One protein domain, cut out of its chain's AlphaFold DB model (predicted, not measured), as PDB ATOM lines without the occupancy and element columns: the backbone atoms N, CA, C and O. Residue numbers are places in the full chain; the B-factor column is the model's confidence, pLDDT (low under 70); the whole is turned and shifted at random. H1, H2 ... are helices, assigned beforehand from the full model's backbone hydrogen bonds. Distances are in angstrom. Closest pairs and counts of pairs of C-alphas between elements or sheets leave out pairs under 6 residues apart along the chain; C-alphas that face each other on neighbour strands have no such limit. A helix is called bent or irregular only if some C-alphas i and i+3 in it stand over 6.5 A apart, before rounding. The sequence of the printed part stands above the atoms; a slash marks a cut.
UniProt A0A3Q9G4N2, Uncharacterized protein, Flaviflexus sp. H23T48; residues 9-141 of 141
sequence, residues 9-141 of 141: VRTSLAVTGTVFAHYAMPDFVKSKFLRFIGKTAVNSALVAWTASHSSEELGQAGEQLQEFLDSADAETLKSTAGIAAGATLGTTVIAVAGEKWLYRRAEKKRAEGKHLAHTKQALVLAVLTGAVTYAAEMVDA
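Overview. This is residues 9 to 141 of the 141 residues of an uncharacterized protein of Flaviflexus sp. H23T48 (UniProt A0A3Q9G4N2). An open, three-sided frame of helices: H1, H2 and H5 lie side by side as one side, with H1 in the middle, the long H4 makes the second side, and H3 bridges H2 to the far end of H4. The middle of the frame is empty. The printed part has 133 residues with five named helices, H1 to H5 in chain order, and no named strand; its class is all helix. It is loose, with a radius of gyration of the C-alphas of 18.7 A, and elongated, spanning 60 by 33 by 26 A.

Along the chain. H1, residues 9 to 28, begins at C-alpha 9 (279.566, 175.410, 235.746) and is 27.5 A long. It has a kink of 36 degrees near residue 22 and is irregular, but only just: C-alphas 23 and 26 are 7.0 A apart. H2, residues 32 to 53, is 31.9 A long; H3, residues 55 to 71, 24.3 A. H4, residues 74 to 111, is 54.5 A long. H5, residues 117 to 140, is 35.0 A long and ends at C-alpha 140 (276.934, 164.967, 243.328).

Arrangement. H1 touches H2, C-alphas His 22 and Lys 39 being closest at 5.6 A; this helical hairpin runs opposite ways at a shallow tilt of 7 degrees. H1 touches H5 at Ala 24 and Thr 119, C-alphas 4.2 A apart, opposite ways at a shallow tilt of 16 degrees. H2 and H5 are apart. H4 and H5, a helical hairpin, touch with residues 103 to 110 and 117 to 121 alone, closest at C-alphas Ala 106 and Ala 117, 5.4 A, opposite ways at a steep tilt of 38 degrees, only just steep. H3 is close to but not clearly touching H2, C-alphas Ala 51 and Leu 58 being closest at 7.4 A, and is about perpendicular to it at 87 degrees. Every O i to N i+4 pair is within hydrogen-bond range in H2, H3, H4 and H5; in H1, 13 of 16 are.

Size, cuts and confidence. The C-alphas of Ser 71 and Gly 113 are the two farthest apart, 60.5 A. Residues 59 to 67 of H3 and 81 to 98 of H4 stand free. The printed part has no cut, and the four links are tight. The mean pLDDT of the printed part is 92.5; residue 141, the chain's last, is under 70.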
ATOM      1  N   VAL A   9     279.756 174.335 236.723       90.88
ATOM      2  CA  VAL A   9     279.566 175.410 235.746       90.88
ATOM      3  C   VAL A   9     280.114 174.977 234.390       90.88
ATOM      4  O   VAL A   9     279.448 175.140 233.370       90.88
ATOM      5  N   ARG A  10     281.303 174.376 234.350       90.38
ATOM      6  CA  ARG A  10     281.930 173.956 233.091       90.38
ATOM      7  C   ARG A  10     281.141 172.850 232.388       90.38
ATOM      8  O   ARG A  10     280.925 172.950 231.179       90.38
ATOM      9  N   THR A  11     280.673 171.843 233.127       90.88
ATOM     10  CA  THR A  11     279.857 170.753 232.562       90.88
ATOM     11  C   THR A  11     278.508 171.257 232.072       90.88
ATOM     12  O   THR A  11     278.125 170.991 230.930       90.88
ATOM     13  N   SER A  12     277.808 172.056 232.883       92.56
ATOM     14  CA  SER A  12     276.520 172.626 232.476       92.56
ATOM     15  C   SER A  12     276.653 173.525 231.243       92.56
ATOM     16  O   SER A  12     275.853 173.398 230.317       92.56
ATOM     17  N   LEU A  13     277.702 174.351 231.152       94.38
ATOM     18  CA  LEU A  13     277.971 175.170 229.967       94.38
ATOM     19  C   LEU A  13     278.248 174.328 228.712       94.38
ATOM     20  O   LEU A  13     277.724 174.650 227.642       94.38
ATOM     21  N   ALA A  14     279.031 173.249 228.822       93.75
ATOM     22  CA  ALA A  14     279.320 172.356 227.698       93.75
ATOM     23  C   ALA A  14     278.046 171.674 227.165       93.75
ATOM     24  O   ALA A  14     277.803 171.643 225.951       93.75
ATOM     25  N   VAL A  15     277.183 171.197 228.066       94.56
ATOM     26  CA  VAL A  15     275.900 170.576 227.705       94.56
ATOM     27  C   VAL A  15     274.935 171.610 227.115       94.56
ATOM     28  O   VAL A  15     274.366 171.378 226.046       94.56
ATOM     29  N   THR A  16     274.795 172.785 227.737       96.56
ATOM     30  CA  THR A  16     273.975 173.896 227.224       96.56
ATOM     31  C   THR A  16     274.410 174.310 225.824       96.56
ATOM     32  O   THR A  16     273.566 174.429 224.934       96.56
ATOM     33  N   GLY A  17     275.714 174.492 225.597       96.44
ATOM     34  CA  GLY A  17     276.262 174.847 224.289       96.44
ATOM     35  C   GLY A  17     275.933 173.802 223.222       96.44
ATOM     36  O   GLY A  17     275.473 174.154 222.134       96.44
ATOM     37  N   THR A  18     276.080 172.520 223.561       97.12
ATOM     38  CA  THR A  18     275.746 171.392 222.676       97.12
ATOM     39  C   THR A  18     274.263 171.392 222.304       97.12
ATOM     40  O   THR A  18     273.923 171.374 221.120       97.12
ATOM     41  N   VAL A  19     273.365 171.468 223.293       97.00
ATOM     42  CA  VAL A  19     271.908 171.482 223.067       97.00
ATOM     43  C   VAL A  19     271.500 172.685 222.221       97.00
ATOM     44  O   VAL A  19     270.728 172.545 221.266       97.00
ATOM     45  N   PHE A  20     272.045 173.863 222.531       97.75
ATOM     46  CA  PHE A  20     271.778 175.072 221.764       97.75
ATOM     47  C   PHE A  20     272.212 174.906 220.306       97.75
ATOM     48  O   PHE A  20     271.405 175.118 219.399       97.75
ATOM     49  N   ALA A  21     273.454 174.475 220.068       96.38
ATOM     50  CA  ALA A  21     273.989 174.276 218.727       96.38
ATOM     51  C   ALA A  21     273.170 173.246 217.933       96.38
ATOM     52  O   ALA A  21     272.794 173.507 216.786       96.38
ATOM     53  N   HIS A  22     272.823 172.113 218.553       95.19
ATOM     54  CA  HIS A  22     272.052 171.035 217.924       95.19
ATOM     55  C   HIS A  22     270.684 171.513 217.419       95.19
ATOM     56  O   HIS A  22     270.294 171.207 216.286       95.19
ATOM     57  N   TYR A  23     269.965 172.298 218.230       95.12
ATOM     58  CA  TYR A  23     268.618 172.761 217.892       95.12
ATOM     59  C   TYR A  23     268.577 174.084 217.118       95.12
ATOM     60  O   TYR A  23     267.629 174.274 216.364       95.12
ATOM     61  N   ALA A  24     269.564 174.977 217.238       96.25
ATOM     62  CA  ALA A  24     269.583 176.264 216.527       96.25
ATOM     63  C   ALA A  24     270.057 176.143 215.067       96.25
ATOM     64  O   ALA A  24     269.633 176.907 214.198       96.25
ATOM     65  N   MET A  25     270.884 175.137 214.765       94.94
ATOM     66  CA  MET A  25     271.474 174.881 213.443       94.94
ATOM     67  C   MET A  25     270.525 174.960 212.226       94.94
ATOM     68  O   MET A  25     270.949 175.476 211.190       94.94
ATOM     69  N   PRO A  26     269.257 174.500 212.278       91.56
ATOM     70  CA  PRO A  26     268.343 174.555 211.136       91.56
ATOM     71  C   PRO A  26     268.035 175.967 210.627       91.56
ATOM     72  O   PRO A  26     267.672 176.107 209.456       91.56
ATOM     73  N   ASP A  27     268.170 176.992 211.477       92.69
ATOM     74  CA  ASP A  27     267.947 178.383 211.076       92.69
ATOM     75  C   ASP A  27     269.088 178.927 210.200       92.69
ATOM     76  O   ASP A  27     268.835 179.765 209.333       92.69
ATOM     77  N   PHE A  28     270.309 178.407 210.363       92.75
ATOM     78  CA  PHE A  28     271.515 178.873 209.664       92.75
ATOM     79  C   PHE A  28     271.927 177.955 208.507       92.75
ATOM     80  O   PHE A  28     272.394 178.417 207.468       92.75
ATOM     81  N   VAL A  29     271.708 176.647 208.647       93.62
ATOM     82  CA  VAL A  29     272.062 175.647 207.637       93.62
ATOM     83  C   VAL A  29     270.798 175.230 206.897       93.62
ATOM     84  O   VAL A  29     269.899 174.641 207.490       93.62
ATOM     85  N   LYS A  30     270.694 175.495 205.590       88.56
ATOM     86  CA  LYS A  30     269.510 175.100 204.794       88.56
ATOM     87  C   LYS A  30     269.553 173.644 204.314       88.56
ATOM     88  O   LYS A  30     268.507 173.008 204.210       88.56
ATOM     89  N   SER A  31     270.746 173.106 204.043       94.75
ATOM     90  CA  SER A  31     270.917 171.735 203.540       94.75
ATOM     91  C   SER A  31     270.657 170.693 204.627       94.75
ATOM     92  O   SER A  31     271.220 170.762 205.719       94.75
ATOM     93  N   LYS A  32     269.842 169.681 204.311       91.62
ATOM     94  CA  LYS A  32     269.537 168.573 205.230       91.62
ATOM     95  C   LYS A  32     270.775 167.729 205.548       91.62
ATOM     96  O   LYS A  32     270.938 167.320 206.692       91.62
ATOM     97  N   PHE A  33     271.650 167.516 204.566       95.12
ATOM     98  CA  PHE A  33     272.874 166.733 204.745       95.12
ATOM     99  C   PHE A  33     273.890 167.454 205.638       95.12
ATOM    100  O   PHE A  33     274.417 166.859 206.571       95.12
ATOM    101  N   LEU A  34     274.090 168.762 205.432       95.75
ATOM    102  CA  LEU A  34     274.974 169.550 206.297       95.75
ATOM    103  C   LEU A  34     274.451 169.633 207.735       95.75
ATOM    104  O   LEU A  34     275.245 169.585 208.665       95.75
ATOM    105  N   ARG A  35     273.128 169.698 207.935       92.69
ATOM    106  CA  ARG A  35     272.545 169.592 209.284       92.69
ATOM    107  C   ARG A  35     272.843 168.241 209.921       92.69
ATOM    108  O   ARG A  35     273.146 168.197 211.103       92.69
ATOM    109  N   PHE A  36     272.723 167.153 209.163       94.31
ATOM    110  CA  PHE A  36     273.034 165.818 209.667       94.31
ATOM    111  C   PHE A  36     274.496 165.729 210.118       94.31
ATOM    112  O   PHE A  36     274.743 165.403 211.273       94.31
ATOM    113  N   ILE A  37     275.444 166.122 209.258       97.00
ATOM    114  CA  ILE A  37     276.871 166.158 209.614       97.00
ATOM    115  C   ILE A  37     277.109 167.056 210.828       97.00
ATOM    116  O   ILE A  37     277.769 166.637 211.771       97.00
ATOM    117  N   GLY A  38     276.557 168.272 210.826       95.88
ATOM    118  CA  GLY A  38     276.751 169.231 211.910       95.88
ATOM    119  C   GLY A  38     276.247 168.709 213.254       95.88
ATOM    120  O   GLY A  38     276.931 168.858 214.259       95.88
ATOM    121  N   LYS A  39     275.093 168.034 213.283       94.12
ATOM    122  CA  LYS A  39     274.555 167.423 214.508       94.12
ATOM    123  C   LYS A  39     275.435 166.295 215.020       94.12
ATOM    124  O   LYS A  39     275.722 166.237 216.211       94.12
ATOM    125  N   THR A  40     275.873 165.420 214.119       96.62
ATOM    126  CA  THR A  40     276.785 164.331 214.474       96.62
ATOM    127  C   THR A  40     278.090 164.890 215.024       96.62
ATOM    128  O   THR A  40     278.513 164.471 216.091       96.62
ATOM    129  N   ALA A  41     278.674 165.897 214.369       96.56
ATOM    130  CA  ALA A  41     279.897 166.546 214.827       96.56
ATOM    131  C   ALA A  41     279.736 167.192 216.214       96.56
ATOM    132  O   ALA A  41     280.599 167.011 217.066       96.56
ATOM    133  N   VAL A  42     278.622 167.892 216.462       97.12
ATOM    134  CA  VAL A  42     278.308 168.496 217.769       97.12
ATOM    135  C   VAL A  42     278.228 167.429 218.869       97.12
ATOM    136  O   VAL A  42     278.868 167.576 219.907       97.12
ATOM    137  N   ASN A  43     277.515 166.326 218.632       95.62
ATOM    138  CA  ASN A  43     277.410 165.244 219.614       95.62
ATOM    139  C   ASN A  43     278.739 164.503 219.812       95.62
ATOM    140  O   ASN A  43     279.115 164.221 220.945       95.62
ATOM    141  N   SER A  44     279.482 164.222 218.738       96.25
ATOM    142  CA  SER A  44     280.807 163.600 218.831       96.25
ATOM    143  C   SER A  44     281.797 164.479 219.591       96.25
ATOM    144  O   SER A  44     282.590 163.954 220.365       96.25
ATOM    145  N   ALA A  45     281.738 165.802 219.414       95.88
ATOM    146  CA  ALA A  45     282.563 166.735 220.170       95.88
ATOM    147  C   ALA A  45     282.235 166.695 221.668       95.88
ATOM    148  O   ALA A  45     283.157 166.655 222.477       95.88
ATOM    149  N   LEU A  46     280.947 166.640 222.037       94.56
ATOM    150  CA  LEU A  46     280.551 166.481 223.436       94.56
ATOM    151  C   LEU A  46     281.057 165.150 224.009       94.56
ATOM    152  O   LEU A  46     281.667 165.149 225.069       94.56
ATOM    153  N   VAL A  47     280.875 164.037 223.290       93.25
ATOM    154  CA  VAL A  47     281.358 162.715 223.728       93.25
ATOM    155  C   VAL A  47     282.876 162.712 223.911       93.25
ATOM    156  O   VAL A  47     283.362 162.244 224.934       93.25
ATOM    157  N   ALA A  48     283.631 163.260 222.956       92.81
ATOM    158  CA  ALA A  48     285.085 163.361 223.055       92.81
ATOM    159  C   ALA A  48     285.514 164.248 224.233       92.81
ATOM    160  O   ALA A  48     286.443 163.907 224.966       92.81
ATOM    161  N   TRP A  49     284.815 165.366 224.446       92.56
ATOM    162  CA  TRP A  49     285.050 166.245 225.583       92.56
ATOM    163  C   TRP A  49     284.808 165.513 226.908       92.56
ATOM    164  O   TRP A  49     285.710 165.490 227.742       92.56
ATOM    165  N   THR A  50     283.670 164.838 227.073       88.81
ATOM    166  CA  THR A  50     283.364 164.050 228.275       88.81
ATOM    167  C   THR A  50     284.383 162.933 228.480       88.81
ATOM    168  O   THR A  50     284.932 162.807 229.568       88.81
ATOM    169  N   ALA A  51     284.739 162.185 227.432       88.81
ATOM    170  CA  ALA A  51     285.738 161.122 227.528       88.81
ATOM    171  C   ALA A  51     287.115 161.639 227.976       88.81
ATOM    172  O   ALA A  51     287.792 160.987 228.765       88.81
ATOM    173  N   SER A  52     287.511 162.835 227.525       87.88
ATOM    174  CA  SER A  52     288.767 163.469 227.949       87.88
ATOM    175  C   SER A  52     288.758 163.991 229.393       87.88
ATOM    176  O   SER A  52     289.828 164.224 229.946       87.88
ATOM    177  N   HIS A  53     287.580 164.176 230.002       85.38
ATOM    178  CA  HIS A  53     287.427 164.671 231.379       85.38
ATOM    179  C   HIS A  53     287.017 163.574 232.376       85.38
ATOM    180  O   HIS A  53     287.144 163.785 233.578       85.38
ATOM    181  N   SER A  54     286.590 162.407 231.886       84.38
ATOM    182  CA  SER A  54     286.164 161.246 232.680       84.38
ATOM    183  C   SER A  54     287.022 160.005 232.400       84.38
ATOM    184  O   SER A  54     286.547 158.882 232.529       84.38
ATOM    185  N   SER A  55     288.282 160.166 231.980       83.75
ATOM    186  CA  SER A  55     289.126 159.036 231.556       83.75
ATOM    187  C   SER A  55     289.379 158.009 232.664       83.75
ATOM    188  O   SER A  55     289.428 156.817 232.384       83.75
ATOM    189  N   GLU A  56     289.506 158.458 233.914       83.50
ATOM    190  CA  GLU A  56     289.666 157.577 235.076       83.50
ATOM    191  C   GLU A  56     288.381 156.790 235.372       83.50
ATOM    192  O   GLU A  56     288.424 155.571 235.513       83.50
ATOM    193  N   GLU A  57     287.228 157.461 235.365       83.62
ATOM    194  CA  GLU A  57     285.914 156.829 235.554       83.62
ATOM    195  C   GLU A  57     285.605 155.815 234.447       83.62
ATOM    196  O   GLU A  57     285.089 154.734 234.715       83.62
ATOM    197  N   LEU A  58     285.958 156.134 233.197       85.75
ATOM    198  CA  LEU A  58     285.823 155.216 232.067       85.75
ATOM    199  C   LEU A  58     286.748 154.002 232.201       85.75
ATOM    200  O   LEU A  58     286.355 152.904 231.811       85.75
ATOM    201  N   GLY A  59     287.947 154.187 232.761       87.94
ATOM    202  CA  GLY A  59     288.855 153.092 233.100       87.94
ATOM    203  C   GLY A  59     288.237 152.152 234.133       87.94
ATOM    204  O   GLY A  59     288.117 150.958 233.876       87.94
ATOM    205  N   GLN A  60     287.740 152.704 235.243       90.75
ATOM    206  CA  GLN A  60     287.075 151.937 236.304       90.75
ATOM    207  C   GLN A  60     285.815 151.218 235.803       90.75
ATOM    208  O   GLN A  60     285.594 150.052 236.123       90.75
ATOM    209  N   ALA A  61     284.994 151.887 234.991       88.19
ATOM    210  CA  ALA A  61     283.821 151.274 234.376       88.19
ATOM    211  C   ALA A  61     284.208 150.132 233.421       88.19
ATOM    212  O   ALA A  61     283.513 149.118 233.364       88.19
ATOM    213  N   GLY A  62     285.317 150.279 232.689       90.38
ATOM    214  CA  GLY A  62     285.869 149.234 231.829       90.38
ATOM    215  C   GLY A  62     286.342 148.013 232.617       90.38
ATOM    216  O   GLY A  62     286.004 146.892 232.245       90.38
ATOM    217  N   GLU A  63     287.054 148.226 233.724       95.00
ATOM    218  CA  GLU A  63     287.502 147.153 234.623       95.00
ATOM    219  C   GLU A  63     286.316 146.411 235.256       95.00
ATOM    220  O   GLU A  63     286.261 145.186 235.188       95.00
ATOM    221  N   GLN A  64     285.319 147.133 235.780       91.06
ATOM    222  CA  GLN A  64     284.097 146.531 236.335       91.06
ATOM    223  C   GLN A  64     283.320 145.732 235.290       91.06
ATOM    224  O   GLN A  64     282.796 144.656 235.577       91.06
ATOM    225  N   LEU A  65     283.234 146.254 234.063       91.00
ATOM    226  CA  LEU A  65     282.590 145.545 232.969       91.00
ATOM    227  C   LEU A  65     283.356 144.264 232.640       91.00
ATOM    228  O   LEU A  65     282.729 143.229 232.453       91.00
ATOM    229  N   GLN A  66     284.686 144.316 232.588       93.62
ATOM    230  CA  GLN A  66     285.511 143.144 232.320       93.62
ATOM    231  C   GLN A  66     285.372 142.084 233.421       93.62
ATOM    232  O   GLN A  66     285.138 140.923 233.109       93.62
ATOM    233  N   GLU A  67     285.415 142.481 234.693       93.44
ATOM    234  CA  GLU A  67     285.193 141.576 235.827       93.44
ATOM    235  C   GLU A  67     283.800 140.930 235.778       93.44
ATOM    236  O   GLU A  67     283.650 139.723 235.990       93.44
ATOM    237  N   PHE A  68     282.767 141.706 235.441       89.94
ATOM    238  CA  PHE A  68     281.422 141.177 235.228       89.94
ATOM    239  C   PHE A  68     281.373 140.191 234.055       89.94
ATOM    240  O   PHE A  68     280.763 139.135 234.177       89.94
ATOM    241  N   LEU A  69     282.019 140.503 232.928       92.12
ATOM    242  CA  LEU A  69     282.067 139.617 231.761       92.12
ATOM    243  C   LEU A  69     282.785 138.294 232.059       92.12
ATOM    244  O   LEU A  69     282.352 137.256 231.564       92.12
ATOM    245  N   ASP A  70     283.844 138.331 232.868       94.44
ATOM    246  CA  ASP A  70     284.631 137.150 233.237       94.44
ATOM    247  C   ASP A  70     283.923 136.277 234.291       94.44
ATOM    248  O   ASP A  70     284.138 135.063 234.338       94.44
ATOM    249  N   SER A  71     283.076 136.875 235.137       91.88
ATOM    250  CA  SER A  71     282.381 136.181 236.234       91.88
ATOM    251  C   SER A  71     280.938 135.771 235.924       91.88
ATOM    252  O   SER A  71     280.413 134.862 236.573       91.88
ATOM    253  N   ALA A  72     280.285 136.412 234.953       91.00
ATOM    254  CA  ALA A  72     278.891 136.154 234.614       91.00
ATOM    255  C   ALA A  72     278.718 134.906 233.738       91.00
ATOM    256  O   ALA A  72     279.431 134.676 232.760       91.00
ATOM    257  N   ASP A  73     277.690 134.117 234.040       95.06
ATOM    258  CA  ASP A  73     277.272 133.016 233.182       95.06
ATOM    259  C   ASP A  73     276.570 133.514 231.896       95.06
ATOM    260  O   ASP A  73     276.148 134.669 231.767       95.06
ATOM    261  N   ALA A  74     276.408 132.610 230.925       92.00
ATOM    262  CA  ALA A  74     275.819 132.929 229.625       92.00
ATOM    263  C   ALA A  74     274.358 133.424 229.697       92.00
ATOM    264  O   ALA A  74     273.929 134.195 228.832       92.00
ATOM    265  N   GLU A  75     273.581 132.996 230.694       93.38
ATOM    266  CA  GLU A  75     272.195 133.427 230.890       93.38
ATOM    267  C   GLU A  75     272.143 134.856 231.444       93.38
ATOM    268  O   GLU A  75     271.436 135.711 230.897       93.38
ATOM    269  N   THR A  76     272.973 135.151 232.446       91.50
ATOM    270  CA  THR A  76     273.140 136.487 233.031       91.50
ATOM    271  C   THR A  76     273.635 137.496 231.993       91.50
ATOM    272  O   THR A  76     273.077 138.595 231.880       91.50
ATOM    273  N   LEU A  77     274.612 137.115 231.162       91.19
ATOM    274  CA  LEU A  77     275.102 137.947 230.057       91.19
ATOM    275  C   LEU A  77     273.998 138.261 229.047       91.19
ATOM    276  O   LEU A  77     273.823 139.414 228.648       91.19
ATOM    277  N   LYS A  78     273.213 137.254 228.653       92.56
ATOM    278  CA  LYS A  78     272.122 137.428 227.689       92.56
ATOM    279  C   LYS A  78     271.011 138.325 228.236       92.56
ATOM    280  O   LYS A  78     270.515 139.181 227.504       92.56
ATOM    281  N   SER A  79     270.634 138.147 229.501       93.00
ATOM    282  CA  SER A  79     269.632 138.984 230.171       93.00
ATOM    283  C   SER A  79     270.100 140.438 230.268       93.00
ATOM    284  O   SER A  79     269.399 141.350 229.827       93.00
ATOM    285  N   THR A  80     271.330 140.653 230.739       90.06
ATOM    286  CA  THR A  80     271.925 141.990 230.884       90.06
ATOM    287  C   THR A  80     272.057 142.693 229.536       90.06
ATOM    288  O   THR A  80     271.638 143.842 229.396       90.06
ATOM    289  N   ALA A  81     272.549 141.992 228.509       90.31
ATOM    290  CA  ALA A  81     272.609 142.514 227.148       90.31
ATOM    291  C   ALA A  81     271.212 142.855 226.608       90.31
ATOM    292  O   ALA A  81     271.031 143.891 225.970       90.31
ATOM    293  N   GLY A  82     270.208 142.020 226.897       92.75
ATOM    294  CA  GLY A  82     268.814 142.269 226.535       92.75
ATOM    295  C   GLY A  82     268.244 143.532 227.184       92.75
ATOM    296  O   GLY A  82     267.636 144.348 226.492       92.75
ATOM    297  N   ILE A  83     268.482 143.734 228.484       93.00
ATOM    298  CA  ILE A  83     268.055 144.933 229.221       93.00
ATOM    299  C   ILE A  83     268.769 146.173 228.680       93.00
ATOM    300  O   ILE A  83     268.111 147.166 228.371       93.00
ATOM    301  N   ALA A  84     270.090 146.113 228.511       91.06
ATOM    302  CA  ALA A  84     270.881 147.225 227.993       91.06
ATOM    303  C   ALA A  84     270.451 147.612 226.569       91.06
ATOM    304  O   ALA A  84     270.231 148.792 226.279       91.06
ATOM    305  N   ALA A  85     270.257 146.624 225.690       93.12
ATOM    306  CA  ALA A  85     269.743 146.844 224.344       93.12
ATOM    307  C   ALA A  85     268.326 147.431 224.381       93.12
ATOM    308  O   ALA A  85     268.051 148.413 223.695       93.12
ATOM    309  N   GLY A  86     267.441 146.882 225.218       94.88
ATOM    310  CA  GLY A  86     266.075 147.369 225.397       94.88
ATOM    311  C   GLY A  86     266.023 148.822 225.872       94.88
ATOM    312  O   GLY A  86     265.317 149.636 225.276       94.88
ATOM    313  N   ALA A  87     266.815 149.178 226.885       95.12
ATOM    314  CA  ALA A  87     266.913 150.538 227.408       95.12
ATOM    315  C   ALA A  87     267.484 151.512 226.366       95.12
ATOM    316  O   ALA A  87     266.941 152.604 226.172       95.12
ATOM    317  N   THR A  88     268.531 151.102 225.645       94.44
ATOM    318  CA  THR A  88     269.160 151.911 224.589       94.44
ATOM    319  C   THR A  88     268.183 152.177 223.448       94.44
ATOM    320  O   THR A  88     267.986 153.324 223.040       94.44
ATOM    321  N   LEU A  89     267.520 151.130 222.950       95.06
ATOM    322  CA  LEU A  89     266.540 151.242 221.874       95.06
ATOM    323  C   LEU A  89     265.318 152.048 222.319       95.06
ATOM    324  O   LEU A  89     264.898 152.957 221.604       95.06
ATOM    325  N   GLY A  90     264.785 151.770 223.511       96.25
ATOM    326  CA  GLY A  90     263.651 152.495 224.081       96.25
ATOM    327  C   GLY A  90     263.934 153.991 224.206       96.25
ATOM    328  O   GLY A  90     263.168 154.814 223.702       96.25
ATOM    329  N   THR A  91     265.085 154.347 224.777       94.19
ATOM    330  CA  THR A  91     265.516 155.746 224.916       94.19
ATOM    331  C   THR A  91     265.719 156.403 223.554       94.19
ATOM    332  O   THR A  91     265.265 157.526 223.338       94.19
ATOM    333  N   THR A  92     266.321 155.692 222.596       94.75
ATOM    334  CA  THR A  92     266.521 156.199 221.229       94.75
ATOM    335  C   THR A  92     265.190 156.496 220.543       94.75
ATOM    336  O   THR A  92     265.025 157.555 219.936       94.75
ATOM    337  N   VAL A  93     264.207 155.599 220.658       97.38
ATOM    338  CA  VAL A  93     262.869 155.798 220.085       97.38
ATOM    339  C   VAL A  93     262.195 157.028 220.693       97.38
ATOM    340  O   VAL A  93     261.673 157.863 219.949       97.38
ATOM    341  N   ILE A  94     262.247 157.175 222.020       96.56
ATOM    342  CA  ILE A  94     261.686 158.334 222.729       96.56
ATOM    343  C   ILE A  94     262.382 159.626 222.282       96.56
ATOM    344  O   ILE A  94     261.704 160.600 221.943       96.56
ATOM    345  N   ALA A  95     263.713 159.627 222.205       93.25
ATOM    346  CA  ALA A  95     264.500 160.778 221.776       93.25
ATOM    347  C   ALA A  95     264.148 161.202 220.342       93.25
ATOM    348  O   ALA A  95     263.841 162.370 220.098       93.25
ATOM    349  N   VAL A  96     264.095 160.256 219.398       94.19
ATOM    350  CA  VAL A  96     263.741 160.531 217.996       94.19
ATOM    351  C   VAL A  96     262.300 161.031 217.872       94.19
ATOM    352  O   VAL A  96     262.025 161.948 217.090       94.19
ATOM    353  N   ALA A  97     261.360 160.452 218.624       96.25
ATOM    354  CA  ALA A  97     259.969 160.898 218.635       96.25
ATOM    355  C   ALA A  97     259.841 162.333 219.170       96.25
ATOM    356  O   ALA A  97     259.187 163.172 218.534       96.25
ATOM    357  N   GLY A  98     260.516 162.629 220.285       95.19
ATOM    358  CA  GLY A  98     260.593 163.962 220.879       95.19
ATOM    359  C   GLY A  98     261.232 164.979 219.936       95.19
ATOM    360  O   GLY A  98     260.670 166.051 219.707       95.19
ATOM    361  N   GLU A  99     262.343 164.620 219.292       92.19
ATOM    362  CA  GLU A  99     263.020 165.469 218.316       92.19
ATOM    363  C   GLU A  99     262.097 165.779 217.128       92.19
ATOM    364  O   GLU A  99     261.862 166.946 216.810       92.19
ATOM    365  N   LYS A 100     261.465 164.768 216.520       94.12
ATOM    366  CA  LYS A 100     260.499 164.982 215.426       94.12
ATOM    367  C   LYS A 100     259.331 165.876 215.843       94.12
ATOM    368  O   LYS A 100     258.821 166.638 215.021       94.12
ATOM    369  N   TRP A 101     258.849 165.767 217.079       94.75
ATOM    370  CA  TRP A 101     257.798 166.646 217.596       94.75
ATOM    371  C   TRP A 101     258.286 168.095 217.744       94.75
ATOM    372  O   TRP A 101     257.638 169.011 217.229       94.75
ATOM    373  N   LEU A 102     259.460 168.299 218.347       92.69
ATOM    374  CA  LEU A 102     260.103 169.607 218.509       92.69
ATOM    375  C   LEU A 102     260.344 170.302 217.163       92.69
ATOM    376  O   LEU A 102     260.052 171.492 217.022       92.69
ATOM    377  N   TYR A 103     260.818 169.561 216.160       89.94
ATOM    378  CA  TYR A 103     261.025 170.078 214.805       89.94
ATOM    379  C   TYR A 103     259.717 170.499 214.142       89.94
ATOM    380  O   TYR A 103     259.625 171.606 213.617       89.94
ATOM    381  N   ARG A 104     258.679 169.653 214.197       92.50
ATOM    382  CA  ARG A 104     257.358 169.976 213.630       92.50
ATOM    383  C   ARG A 104     256.758 171.232 214.260       92.50
ATOM    384  O   ARG A 104     256.202 172.069 213.552       92.50
ATOM    385  N   ARG A 105     256.901 171.393 215.577       92.06
ATOM    386  CA  ARG A 105     256.448 172.585 216.306       92.06
ATOM    387  C   ARG A 105     257.158 173.854 215.826       92.06
ATOM    388  O   ARG A 105     256.496 174.869 215.609       92.06
ATOM    389  N   ALA A 106     258.478 173.810 215.669       90.12
ATOM    390  CA  ALA A 106     259.257 174.955 215.207       90.12
ATOM    391  C   ALA A 106     258.993 175.286 213.727       90.12
ATOM    392  O   ALA A 106     258.837 176.457 213.387       90.12
ATOM    393  N   GLU A 107     258.833 174.279 212.864       90.44
ATOM    394  CA  GLU A 107     258.449 174.477 211.460       90.44
ATOM    395  C   GLU A 107     257.054 175.097 211.325       90.44
ATOM    396  O   GLU A 107     256.875 176.016 210.530       90.44
ATOM    397  N   LYS A 108     256.081 174.696 212.158       90.56
ATOM    398  CA  LYS A 108     254.763 175.353 212.199       90.56
ATOM    399  C   LYS A 108     254.893 176.846 212.527       90.56
ATOM    400  O   LYS A 108     254.322 177.678 211.835       90.56
ATOM    401  N   LYS A 109     255.707 177.199 213.528       88.38
ATOM    402  CA  LYS A 109     255.984 178.605 213.877       88.38
ATOM    403  C   LYS A 109     256.684 179.362 212.748       88.38
ATOM    404  O   LYS A 109     256.419 180.543 212.551       88.38
ATOM    405  N   ARG A 110     257.574 178.700 212.012       85.88
ATOM    406  CA  ARG A 110     258.239 179.278 210.841       85.88
ATOM    407  C   ARG A 110     257.248 179.524 209.700       85.88
ATOM    408  O   ARG A 110     257.320 180.575 209.072       85.88
ATOM    409  N   ALA A 111     256.310 178.605 209.472       90.31
ATOM    410  CA  ALA A 111     255.224 178.770 208.504       90.31
ATOM    411  C   ALA A 111     254.272 179.921 208.881       90.31
ATOM    412  O   ALA A 111     253.768 180.606 208.003       90.31
ATOM    413  N   GLU A 112     254.105 180.203 210.179       92.00
ATOM    414  CA  GLU A 112     253.430 181.408 210.700       92.00
ATOM    415  C   GLU A 112     254.257 182.705 210.513       92.00
ATOM    416  O   GLU A 112     253.890 183.754 211.036       92.00
ATOM    417  N   GLY A 113     255.401 182.652 209.820       89.31
ATOM    418  CA  GLY A 113     256.265 183.805 209.554       89.31
ATOM    419  C   GLY A 113     257.217 184.177 210.696       89.31
ATOM    420  O   GLY A 113     257.906 185.193 210.616       89.31
ATOM    421  N   LYS A 114     257.313 183.381 211.772       89.56
ATOM    422  CA  LYS A 114     258.218 183.698 212.888       89.56
ATOM    423  C   LYS A 114     259.670 183.427 212.499       89.56
ATOM    424  O   LYS A 114     260.070 182.285 212.273       89.56
ATOM    425  N   HIS A 115     260.482 184.479 212.517       89.12
ATOM    426  CA  HIS A 115     261.929 184.368 212.357       89.12
ATOM    427  C   HIS A 115     262.581 183.665 213.555       89.12
ATOM    428  O   HIS A 115     262.171 183.862 214.710       89.12
ATOM    429  N   LEU A 116     263.622 182.879 213.258       90.19
ATOM    430  CA  LEU A 116     264.469 182.179 214.229       90.19
ATOM    431  C   LEU A 116     263.690 181.250 215.176       90.19
ATOM    432  O   LEU A 116     263.938 181.198 216.384       90.19
ATOM    433  N   ALA A 117     262.682 180.556 214.638       91.81
ATOM    434  CA  ALA A 117     261.811 179.688 215.422       91.81
ATOM    435  C   ALA A 117     262.586 178.552 216.114       91.81
ATOM    436  O   ALA A 117     262.271 178.222 217.260       91.81
ATOM    437  N   HIS A 118     263.610 178.002 215.451       91.88
ATOM    438  CA  HIS A 118     264.448 176.938 216.006       91.88
ATOM    439  C   HIS A 118     265.431 177.482 217.037       91.88
ATOM    440  O   HIS A 118     265.560 176.897 218.101       91.88
ATOM    441  N   THR A 119     266.031 178.647 216.798       94.62
ATOM    442  CA  THR A 119     266.969 179.295 217.730       94.62
ATOM    443  C   THR A 119     266.290 179.693 219.042       94.62
ATOM    444  O   THR A 119     266.815 179.432 220.121       94.62
ATOM    445  N   LYS A 120     265.084 180.274 218.982       93.75
ATOM    446  CA  LYS A 120     264.308 180.616 220.190       93.75
ATOM    447  C   LYS A 120     263.950 179.373 221.002       93.75
ATOM    448  O   LYS A 120     263.982 179.402 222.226       93.75
ATOM    449  N   GLN A 121     263.604 178.283 220.320       94.56
ATOM    450  CA  GLN A 121     263.346 177.000 220.970       94.56
ATOM    451  C   GLN A 121     264.629 176.397 221.555       94.56
ATOM    452  O   GLN A 121     264.602 175.914 222.683       94.56
ATOM    453  N   ALA A 122     265.737 176.464 220.819       95.38
ATOM    454  CA  ALA A 122     267.045 175.994 221.247       95.38
ATOM    455  C   ALA A 122     267.498 176.698 222.525       95.38
ATOM    456  O   ALA A 122     267.982 176.031 223.427       95.38
ATOM    457  N   LEU A 123     267.271 178.010 222.643       97.06
ATOM    458  CA  LEU A 123     267.594 178.765 223.852       97.06
ATOM    459  C   LEU A 123     266.839 178.237 225.078       97.06
ATOM    460  O   LEU A 123     267.451 177.986 226.108       97.06
ATOM    461  N   VAL A 124     265.523 178.020 224.958       96.31
ATOM    462  CA  VAL A 124     264.710 177.482 226.062       96.31
ATOM    463  C   VAL A 124     265.198 176.095 226.470       96.31
ATOM    464  O   VAL A 124     265.393 175.842 227.655       96.31
ATOM    465  N   LEU A 125     265.424 175.205 225.500       96.19
ATOM    466  CA  LEU A 125     265.904 173.850 225.779       96.19
ATOM    467  C   LEU A 125     267.297 173.866 226.412       96.19
ATOM    468  O   LEU A 125     267.515 173.186 227.402       96.19
ATOM    469  N   ALA A 126     268.212 174.679 225.889       96.81
ATOM    470  CA  ALA A 126     269.580 174.764 226.380       96.81
ATOM    471  C   ALA A 126     269.660 175.301 227.816       96.81
ATOM    472  O   ALA A 126     270.443 174.785 228.613       96.81
ATOM    473  N   VAL A 127     268.833 176.295 228.161       97.50
ATOM    474  CA  VAL A 127     268.734 176.819 229.533       97.50
ATOM    475  C   VAL A 127     268.156 175.766 230.474       97.50
ATOM    476  O   VAL A 127     268.712 175.546 231.546       97.50
ATOM    477  N   LEU A 128     267.078 175.082 230.075       97.56
ATOM    478  CA  LEU A 128     266.475 174.027 230.893       97.56
ATOM    479  C   LEU A 128     267.450 172.871 231.127       97.56
ATOM    480  O   LEU A 128     267.649 172.467 232.269       97.56
ATOM    481  N   THR A 129     268.096 172.368 230.073       96.38
ATOM    482  CA  THR A 129     269.081 171.290 230.205       96.38
ATOM    483  C   THR A 129     270.283 171.738 231.032       96.38
ATOM    484  O   THR A 129     270.739 170.979 231.880       96.38
ATOM    485  N   GLY A 130     270.765 172.968 230.840       95.81
ATOM    486  CA  GLY A 130     271.853 173.536 231.637       95.81
ATOM    487  C   GLY A 130     271.525 173.600 233.119       95.81
ATOM    488  O   GLY A 130     272.313 173.140 233.935       95.81
ATOM    489  N   ALA A 131     270.337 174.102 233.463       96.25
ATOM    490  CA  ALA A 131     269.872 174.185 234.843       96.25
ATOM    491  C   ALA A 131     269.742 172.800 235.491       96.25
ATOM    492  O   ALA A 131     270.184 172.618 236.620       96.25
ATOM    493  N   VAL A 132     269.187 171.817 234.770       96.75
ATOM    494  CA  VAL A 132     269.091 170.429 235.254       96.75
ATOM    495  C   VAL A 132     270.477 169.816 235.443       96.75
ATOM    496  O   VAL A 132     270.725 169.198 236.470       96.75
ATOM    497  N   THR A 133     271.386 170.017 234.488       94.62
ATOM    498  CA  THR A 133     272.759 169.488 234.558       94.62
ATOM    499  C   THR A 133     273.516 170.105 235.727       94.62
ATOM    500  O   THR A 133     274.112 169.393 236.519       94.62
ATOM    501  N   TYR A 134     273.443 171.427 235.879       93.69
ATOM    502  CA  TYR A 134     274.064 172.135 236.992       93.69
ATOM    503  C   TYR A 134     273.516 171.666 238.342       93.69
ATOM    504  O   TYR A 134     274.283 171.431 239.267       93.69
ATOM    505  N   ALA A 135     272.192 171.506 238.453       94.25
ATOM    506  CA  ALA A 135     271.566 171.001 239.668       94.25
ATOM    507  C   ALA A 135     271.994 169.560 239.981       94.25
ATOM    508  O   ALA A 135     272.223 169.260 241.145       94.25
ATOM    509  N   ALA A 136     272.130 168.698 238.969       91.00
ATOM    510  CA  ALA A 136     272.616 167.330 239.147       91.00
ATOM    511  C   ALA A 136     274.067 167.311 239.648       91.00
ATOM    512  O   ALA A 136     274.347 166.710 240.675       91.00
ATOM    513  N   GLU A 137     274.961 168.064 239.002       86.81
ATOM    514  CA  GLU A 137     276.363 168.164 239.434       86.81
ATOM    515  C   GLU A 137     276.494 168.759 240.845       86.81
ATOM    516  O   GLU A 137     277.409 168.404 241.572       86.81
ATOM    517  N   MET A 138     275.577 169.637 241.262       86.88
ATOM    518  CA  MET A 138     275.543 170.174 242.630       86.88
ATOM    519  C   MET A 138     275.035 169.181 243.678       86.88
ATOM    520  O   MET A 138     275.314 169.361 244.857       86.88
ATOM    521  N   VAL A 139     274.252 168.178 243.278       87.12
ATOM    522  CA  VAL A 139     273.838 167.086 244.173       87.12
ATOM    523  C   VAL A 139     274.984 166.091 244.370       87.12
ATOM    524  O   VAL A 139     275.094 165.509 245.446       87.12
ATOM    525  N   ASP A 140     275.829 165.929 243.350       73.62
ATOM    526  CA  ASP A 140     276.934 164.967 243.328       73.62
ATOM    527  C   ASP A 140     278.291 165.553 243.795       73.62
ATOM    528  O   ASP A 140     279.269 164.807 243.884       73.62
ATOM    529  N   ALA A 141     278.367 166.862 244.077       65.56
ATOM    530  CA  ALA A 141     279.566 167.588 244.537       65.56
ATOM    531  C   ALA A 141     279.688 167.654 246.068       65.56
ATOM    532  O   ALA A 141     280.840 167.575 246.558       65.56
TER     533      ALA A 141